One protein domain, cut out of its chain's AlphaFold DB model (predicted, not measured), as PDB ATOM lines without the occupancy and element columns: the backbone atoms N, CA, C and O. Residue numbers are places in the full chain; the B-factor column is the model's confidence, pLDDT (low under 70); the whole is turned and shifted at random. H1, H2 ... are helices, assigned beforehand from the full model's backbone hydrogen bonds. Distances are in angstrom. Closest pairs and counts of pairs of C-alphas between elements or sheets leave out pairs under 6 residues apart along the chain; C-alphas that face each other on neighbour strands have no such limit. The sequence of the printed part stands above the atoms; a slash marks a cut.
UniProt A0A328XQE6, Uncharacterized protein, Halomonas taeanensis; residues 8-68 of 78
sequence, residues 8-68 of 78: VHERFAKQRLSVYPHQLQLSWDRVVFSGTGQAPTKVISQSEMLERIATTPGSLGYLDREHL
ATOM      1  N   VAL A   8      91.053  95.851  71.366       95.50
ATOM      2  CA  VAL A   8      91.401  94.612  72.089       95.50
ATOM      3  C   VAL A   8      90.230  94.081  72.912       95.50
ATOM      4  O   VAL A   8      90.003  92.873  72.948       95.50
ATOM      5  N   HIS A   9      89.453  94.972  73.536       96.44
ATOM      6  CA  HIS A   9      88.273  94.573  74.290       96.44
ATOM      7  C   HIS A   9      87.200  94.003  73.369       96.44
ATOM      8  O   HIS A   9      86.663  92.927  73.632       96.44
ATOM      9  N   GLU A  10      86.942  94.694  72.259       96.50
ATOM     10  CA  GLU A  10      85.999  94.256  71.241       96.50
ATOM     11  C   GLU A  10      86.364  92.873  70.698       96.50
ATOM     12  O   GLU A  10      85.517  91.978  70.648       96.50
ATOM     13  N   ARG A  11      87.639  92.674  70.347       95.44
ATOM     14  CA  ARG A  11      88.140  91.391  69.857       95.44
ATOM     15  C   ARG A  11      87.988  90.287  70.898       95.44
ATOM     16  O   ARG A  11      87.482  89.221  70.566       95.44
ATOM     17  N   PHE A  12      88.385  90.536  72.145       95.06
ATOM     18  CA  PHE A  12      88.267  89.553  73.221       95.06
ATOM     19  C   PHE A  12      86.807  89.165  73.482       95.06
ATOM     20  O   PHE A  12      86.477  87.978  73.474       95.06
ATOM     21  N   ALA A  13      85.916  90.148  73.639       95.75
ATOM     22  CA  ALA A  13      84.497  89.906  73.881       95.75
ATOM     23  C   ALA A  13      83.871  89.080  72.745       95.75
ATOM     24  O   ALA A  13      83.248  88.048  72.998       95.75
ATOM     25  N   LYS A  14      84.107  89.475  71.489       95.69
ATOM     26  CA  LYS A  14      83.508  88.805  70.330       95.69
ATOM     27  C   LYS A  14      84.101  87.424  70.067       95.69
ATOM     28  O   LYS A  14      83.354  86.494  69.799       95.69
ATOM     29  N   GLN A  15      85.425  87.286  70.112       94.38
ATOM     30  CA  GLN A  15      86.102  86.062  69.667       94.38
ATOM     31  C   GLN A  15      86.285  85.027  70.774       94.38
ATOM     32  O   GLN A  15      86.336  83.840  70.476       94.38
ATOM     33  N   ARG A  16      86.428  85.451  72.038       93.12
ATOM     34  CA  ARG A  16      86.651  84.529  73.167       93.12
ATOM     35  C   ARG A  16      85.403  84.291  73.992       93.12
ATOM     36  O   ARG A  16      85.211  83.185  74.476       93.12
ATOM     37  N   LEU A  17      84.558  85.308  74.140       93.25
ATOM     38  CA  LEU A  17      83.341  85.206  74.945       93.25
ATOM     39  C   LEU A  17      82.067  85.073  74.101       93.25
ATOM     40  O   LEU A  17      81.001  84.850  74.664       93.25
ATOM     41  N   SER A  18      82.161  85.185  72.771       95.44
ATOM     42  CA  SER A  18      81.017  85.148  71.845       95.44
ATOM     43  C   SER A  18      79.915  86.170  72.172       95.44
ATOM     44  O   SER A  18      78.735  85.919  71.936       95.44
ATOM     45  N   VAL A  19      80.290  87.338  72.708       95.88
ATOM     46  CA  VAL A  19      79.367  88.433  73.063       95.88
ATOM     47  C   VAL A  19      79.877  89.783  72.564       95.88
ATOM     48  O   VAL A  19      81.075  89.990  72.376       95.88
ATOM     49  N   TYR A  20      78.979  90.749  72.372       95.62
ATOM     50  CA  TYR A  20      79.383  92.126  72.083       95.62
ATOM     51  C   TYR A  20      79.778  92.875  73.373       95.62
ATOM     52  O   TYR A  20      79.181  92.620  74.421       95.62
ATOM     53  N   PRO A  21      80.707  93.854  73.320       95.25
ATOM     54  CA  PRO A  21      81.144  94.620  74.498       95.25
ATOM     55  C   PRO A  21      80.011  95.195  75.351       95.25
ATOM     56  O   PRO A  21      79.996  95.051  76.571       95.25
ATOM     57  N   HIS A  22      79.001  95.782  74.705       94.88
ATOM     58  CA  HIS A  22      77.847  96.338  75.406       94.88
ATOM     59  C   HIS A  22      77.025  95.259  76.129       94.88
ATOM     60  O   HIS A  22      76.524  95.512  77.219       94.88
ATOM     61  N   GLN A  23      76.914  94.051  75.568       95.69
ATOM     62  CA  GLN A  23      76.220  92.939  76.222       95.69
ATOM     63  C   GLN A  23      76.992  92.465  77.450       95.69
ATOM     64  O   GLN A  23      76.388  92.242  78.493       95.69
ATOM     65  N   LEU A  24      78.322  92.378  77.351       95.44
ATOM     66  CA  LEU A  24      79.173  92.031  78.487       95.44
ATOM     67  C   LEU A  24      79.070  93.076  79.609       95.44
ATOM     68  O   LEU A  24      78.959  92.706  80.777       95.44
ATOM     69  N   GLN A  25      79.055  94.370  79.270       94.31
ATOM     70  CA  GLN A  25      78.829  95.442  80.245       94.31
ATOM     71  C   GLN A  25      77.458  95.293  80.922       94.31
ATOM     72  O   GLN A  25      77.395  95.309  82.146       94.31
ATOM     73  N   LEU A  26      76.390  95.051  80.153       95.25
ATOM     74  CA  LEU A  26      75.044  94.829  80.699       95.25
ATOM     75  C   LEU A  26      74.976  93.604  81.625       95.25
ATOM     76  O   LEU A  26      74.293  93.642  82.649       95.25
ATOM     77  N   SER A  27      75.688  92.521  81.298       94.50
ATOM     78  CA  SER A  27      75.797  91.349  82.174       94.50
ATOM     79  C   SER A  27      76.429  91.710  83.519       94.50
ATOM     80  O   SER A  27      75.908  91.304  84.559       94.50
ATOM     81  N   TRP A  28      77.505  92.504  83.516       95.12
ATOM     82  CA  TRP A  28      78.125  92.990  84.750       95.12
ATOM     83  C   TRP A  28      77.217  93.936  85.526       95.12
ATOM     84  O   TRP A  28      77.073  93.768  86.736       95.12
ATOM     85  N   ASP A  29      76.563  94.874  84.844       94.62
ATOM     86  CA  ASP A  29      75.644  95.827  85.471       94.62
ATOM     87  C   ASP A  29      74.516  95.092  86.201       94.62
ATOM     88  O   ASP A  29      74.198  95.420  87.343       94.62
ATOM     89  N   ARG A  30      73.968  94.033  85.591       95.56
ATOM     90  CA  ARG A  30      72.949  93.188  86.220       95.56
ATOM     91  C   ARG A  30      73.468  92.502  87.485       95.56
ATOM     92  O   ARG A  30      72.773  92.534  88.493       95.56
ATOM     93  N   VAL A  31      74.659  91.897  87.433       95.56
ATOM     94  CA  VAL A  31      75.267  91.177  88.571       95.56
ATOM     95  C   VAL A  31      75.579  92.116  89.738       95.56
ATOM     96  O   VAL A  31      75.369  91.742  90.895       95.56
ATOM     97  N   VAL A  32      76.063  93.323  89.437       95.44
ATOM     98  CA  VAL A  32      76.340  94.362  90.438       95.44
ATOM     99  C   VAL A  32      75.039  94.883  91.040       95.44
ATOM    100  O   VAL A  32      74.926  94.968  92.259       95.44
ATOM    101  N   PHE A  33      74.040  95.185  90.206       94.50
ATOM    102  CA  PHE A  33      72.752  95.706  90.660       94.50
ATOM    103  C   PHE A  33      72.018  94.730  91.588       94.50
ATOM    104  O   PHE A  33      71.447  95.152  92.590       94.50
ATOM    105  N   SER A  34      72.062  93.423  91.307       94.81
ATOM    106  CA  SER A  34      71.478  92.407  92.192       94.81
ATOM    107  C   SER A  34      72.303  92.124  93.453       94.81
ATOM    108  O   SER A  34      71.877  91.315  94.274       94.81
ATOM    109  N   GLY A  35      73.479  92.742  93.616       93.50
ATOM    110  CA  GLY A  35      74.374  92.513  94.756       93.50
ATOM    111  C   GLY A  35      75.016  91.121  94.776       93.50
ATOM    112  O   GLY A  35      75.576  90.709  95.787       93.50
ATOM    113  N   THR A  36      74.937  90.382  93.668       91.75
ATOM    114  CA  THR A  36      75.401  88.987  93.563       91.75
ATOM    115  C   THR A  36      76.855  88.869  93.112       91.75
ATOM    116  O   THR A  36      77.372  87.760  92.995       91.75
ATOM    117  N   GLY A  37      77.524  89.986  92.828       92.25
ATOM    118  CA  GLY A  37      78.926  89.984  92.433       92.25
ATOM    119  C   GLY A  37      79.508  91.377  92.227       92.25
ATOM    120  O   GLY A  37      78.836  92.393  92.394       92.25
ATOM    121  N   GLN A  38      80.788  91.400  91.868       91.44
ATOM    122  CA  GLN A  38      81.576  92.605  91.627       91.44
ATOM    123  C   GLN A  38      81.979  92.654  90.154       91.44
ATOM    124  O   GLN A  38      82.436  91.654  89.599       91.44
ATOM    125  N   ALA A  39      81.816  93.814  89.521       91.94
ATOM    126  CA  ALA A  39      82.318  94.034  88.170       91.94
ATOM    127  C   ALA A  39      83.860  94.076  88.160       91.94
ATOM    128  O   ALA A  39      84.477  94.476  89.152       91.94
ATOM    129  N   PRO A  40      84.503  93.712  87.038       92.69
ATOM    130  CA  PRO A  40      85.951  93.795  86.913       92.69
ATOM    131  C   PRO A  40      86.435  95.245  87.003       92.69
ATOM    132  O   PRO A  40      85.803  96.167  86.484       92.69
ATOM    133  N   THR A  41      87.616  95.444  87.588       93.25
ATOM    134  CA  THR A  41      88.271  96.757  87.635       93.25
ATOM    135  C   THR A  41      88.464  97.310  86.225       93.25
ATOM    136  O   THR A  41      89.016  96.624  85.359       93.25
ATOM    137  N   LYS A  42      88.019  98.543  85.975       93.69
ATOM    138  CA  LYS A  42      88.196  99.223  84.684       93.69
ATOM    139  C   LYS A  42      89.598  99.828  84.584       93.69
ATOM    140  O   LYS A  42      90.110 100.348  85.568       93.69
ATOM    141  N   VAL A  43      90.192  99.726  83.402       95.56
ATOM    142  CA  VAL A  43      91.508 100.281  83.044       95.56
ATOM    143  C   VAL A  43      91.387 100.953  81.683       95.56
ATOM    144  O   VAL A  43      90.544 100.542  80.886       95.56
ATOM    145  N   ILE A  44      92.197 101.972  81.411       93.69
ATOM    146  CA  ILE A  44      92.090 102.778  80.183       93.69
ATOM    147  C   ILE A  44      93.016 102.303  79.057       93.69
ATOM    148  O   ILE A  44      92.788 102.648  77.901       93.69
ATOM    149  N   SER A  45      94.046 101.509  79.369       95.38
ATOM    150  CA  SER A  45      95.043 101.049  78.395       95.38
ATOM    151  C   SER A  45      95.556  99.637  78.685       95.38
ATOM    152  O   SER A  45      95.414  99.118  79.794       95.38
ATOM    153  N   GLN A  46      96.175  99.017  77.677       94.81
ATOM    154  CA  GLN A  46      96.836  97.716  77.824       94.81
ATOM    155  C   GLN A  46      98.031  97.781  78.779       94.81
ATOM    156  O   GLN A  46      98.201  96.881  79.591       94.81
ATOM    157  N   SER A  47      98.812  98.865  78.754       94.44
ATOM    158  CA  SER A  47      99.919  99.068  79.698       94.44
ATOM    159  C   SER A  47      99.430  99.126  81.146       94.44
ATOM    160  O   SER A  47     100.019  98.497  82.020       94.44
ATOM    161  N   GLU A  48      98.315  99.821  81.404       95.19
ATOM    162  CA  GLU A  48      97.700  99.813  82.736       95.19
ATOM    163  C   GLU A  48      97.178  98.416  83.092       95.19
ATOM    164  O   GLU A  48      97.364  97.958  84.216       95.19
ATOM    165  N   MET A  49      96.551  97.709  82.146       95.62
ATOM    166  CA  MET A  49      96.096  96.340  82.380       95.62
ATOM    167  C   MET A  49      97.252  95.410  82.769       95.62
ATOM    168  O   MET A  49      97.114  94.671  83.738       95.62
ATOM    169  N   LEU A  50      98.379  95.474  82.060       95.38
ATOM    170  CA  LEU A  50      99.584  94.710  82.373       95.38
ATOM    171  C   LEU A  50     100.079  95.009  83.788       95.38
ATOM    172  O   LEU A  50     100.287  94.085  84.569       95.38
ATOM    173  N   GLU A  51     100.203  96.290  84.137       95.00
ATOM    174  CA  GLU A  51     100.666  96.701  85.462       95.00
ATOM    175  C   GLU A  51      99.745  96.177  86.567       95.00
ATOM    176  O   GLU A  51     100.212  95.638  87.570       95.00
ATOM    177  N   ARG A  52      98.424  96.254  86.370       94.69
ATOM    178  CA  ARG A  52      97.448  95.700  87.319       94.69
ATOM    179  C   ARG A  52      97.592  94.191  87.466       94.69
ATOM    180  O   ARG A  52      97.520  93.708  88.592       94.69
ATOM    181  N   ILE A  53      97.798  93.470  86.362       94.94
ATOM    182  CA  ILE A  53      97.954  92.011  86.392       94.94
ATOM    183  C   ILE A  53      99.230  91.620  87.139       94.94
ATOM    184  O   ILE A  53      99.190  90.778  88.032       94.94
ATOM    185  N   ALA A  54     100.345  92.277  86.823       94.50
ATOM    186  CA  ALA A  54     101.643  92.007  87.431       94.50
ATOM    187  C   ALA A  54     101.682  92.326  88.937       94.50
ATOM    188  O   ALA A  54     102.380  91.657  89.697       94.50
ATOM    189  N   THR A  55     100.941  93.344  89.382       95.12
ATOM    190  CA  THR A  55     100.967  93.820  90.778       95.12
ATOM    191  C   THR A  55      99.861  93.250  91.660       95.12
ATOM    192  O   THR A  55      99.948  93.363  92.881       95.12
ATOM    193  N   THR A  56      98.824  92.639  91.078       94.62
ATOM    194  CA  THR A  56      97.663  92.128  91.823       94.62
ATOM    195  C   THR A  56      97.613  90.600  91.754       94.62
ATOM    196  O   THR A  56      97.160  90.048  90.745       94.62
ATOM    197  N   PRO A  57      98.026  89.884  92.818       91.25
ATOM    198  CA  PRO A  57      97.962  88.427  92.856       91.25
ATOM    199  C   PRO A  57      96.544  87.902  92.592       91.25
ATOM    200  O   PRO A  57      95.574  88.380  93.177       91.25
ATOM    201  N   GLY A  58      96.427  86.910  91.708       90.12
ATOM    202  CA  GLY A  58      95.147  86.287  91.347       90.12
ATOM    203  C   GLY A  58      94.276  87.100  90.385       90.12
ATOM    204  O   GLY A  58      93.160  86.684  90.078       90.12
ATOM    205  N   SER A  59      94.756  88.245  89.896       93.31
ATOM    206  CA  SER A  59      94.056  88.998  88.858       93.31
ATOM    207  C   SER A  59      94.209  88.349  87.478       93.31
ATOM    208  O   SER A  59      95.149  87.606  87.201       93.31
ATOM    209  N   LEU A  60      93.243  88.625  86.603       93.31
ATOM    210  CA  LEU A  60      93.176  88.102  85.244       93.31
ATOM    211  C   LEU A  60      92.830  89.236  84.280       93.31
ATOM    212  O   LEU A  60      92.045  90.135  84.599       93.31
ATOM    213  N   GLY A  61      93.373  89.165  83.072       93.50
ATOM    214  CA  GLY A  61      93.047  90.090  81.997       93.50
ATOM    215  C   GLY A  61      93.479  89.554  80.641       93.50
ATOM    216  O   GLY A  61      93.815  88.382  80.501       93.50
ATOM    217  N   TYR A  62      93.418  90.414  79.633       94.56
ATOM    218  CA  TYR A  62      93.694  90.067  78.244       94.56
ATOM    219  C   TYR A  62      94.471  91.203  77.586       94.56
ATOM    220  O   TYR A  62      94.105  92.371  77.677       94.56
ATOM    221  N   LEU A  63      95.555  90.846  76.917       94.38
ATOM    222  CA  LEU A  63      96.497  91.773  76.307       94.38
ATOM    223  C   LEU A  63      96.868  91.244  74.926       94.38
ATOM    224  O   LEU A  63      96.830  90.033  74.687       94.38
ATOM    225  N   ASP A  64      97.263  92.141  74.033       93.75
ATOM    226  CA  ASP A  64      97.974  91.749  72.828       93.75
ATOM    227  C   ASP A  64      99.371  91.236  73.162       93.75
ATOM    228  O   ASP A  64     100.002  91.668  74.125       93.75
ATOM    229  N   ARG A  65      99.865  90.306  72.337       87.81
ATOM    230  CA  ARG A  65     101.158  89.646  72.571       87.81
ATOM    231  C   ARG A  65     102.327  90.619  72.674       87.81
ATOM    232  O   ARG A  65     103.267  90.344  73.402       87.81
ATOM    233  N   GLU A  66     102.256  91.744  71.971       89.38
ATOM    234  CA  GLU A  66     103.273  92.800  71.998       89.38
ATOM    235  C   GLU A  66     103.352  93.551  73.340       89.38
ATOM    236  O   GLU A  66     104.356  94.193  73.619       89.38
ATOM    237  N   HIS A  67     102.307  93.458  74.171       86.19
ATOM    238  CA  HIS A  67     102.247  94.058  75.506       86.19
ATOM    239  C   HIS A  67     102.550  93.043  76.618       86.19
ATOM    240  O   HIS A  67     102.414  93.376  77.792       86.19
ATOM    241  N   LEU A  68     102.904  91.798  76.278       89.12
ATOM    242  CA  LEU A  68     103.296  90.800  77.270       89.12
ATOM    243  C   LEU A  68     104.740  91.035  77.715       89.12
ATOM    244  O   LEU A  68     105.609  91.341  76.901       89.12
TER     245      LEU A  68
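What this domain is: This is residues 8 to 68 of the 78 residues of an uncharacterized protein of Halomonas taeanensis (UniProt A0A328XQE6). The model is an open frame of three helices: the longest, H2, makes one side, H1 lies across the first end of H2, about perpendicular to it, with Pro 21 of H2 closest to Ala 13 of H1, and H3 makes the far side, across a gap from H2. The long link of residues 34 to 45 crosses from H2 to H3 as the side opposite H1, and the stretch of residues 56 to 68 folds back beside H3. The printed part has 61 residues with three named helices, H1, H2 and H3 in that order along the chain, and no named strand; its class is all helix. It is only just compact, close to loose, with a radius of gyration of the C-alphas of 12.6 A, and its C-alphas span 35 by 25 by 18 A along the three main axes.

How they stand to each other: H2, residues 21 to 33, and H1, residues 8 to 16, touch, with 5 pairs of C-alphas within 8 A. Their closest C-alphas are those of Ala 13 and Pro 21, 5.8 A apart. H2 touches H1 with residues 21 to 24 alone. Their lines stand about perpendicular, at 87 degrees, and their centres are 15.3 A apart. H3, residues 46 to 55, touches no helix. H2 and H3 are apart. H1 and H3 are only just apart, with their closest C-alphas 8.5 A from each other. In H1, H2 and H3 every pair of backbone O of residue i and N of residue i+4 is within hydrogen-bond range.

Where its parts are: H2, the longest helix, has 13 residues, Pro 21 to Phe 33, and measures 18.2 A from its first C-alpha at (81.144, 94.620, 74.498) to its last at (72.752, 95.706, 90.660). H1 has 9 residues, Val 8 to Arg 16, and measures 11.2 A from first to last C-alpha, beginning at (91.401, 94.612, 72.089). H3 has 10 residues, Gln 46 to Thr 55, and measures 14.1 A, ending with C-alpha 55 at (100.967, 93.820, 90.778).

The domain as a whole: The two C-alphas farthest apart are those of Ser 34 and Glu 66, at 37.7 A, while the first and last printed C-alphas, of Val 8 and Leu 68, are 13.5 A apart. The printed part runs from residue 8 to residue 68 with no cut. The link from H1 to H2, 4 residues, is tight, and the link from H2 to H3, 12 residues, is long. Residues 56 to 68, after H3, hold no named element. The mean pLDDT of the printed part is 94.0, and no printed residue is under 70.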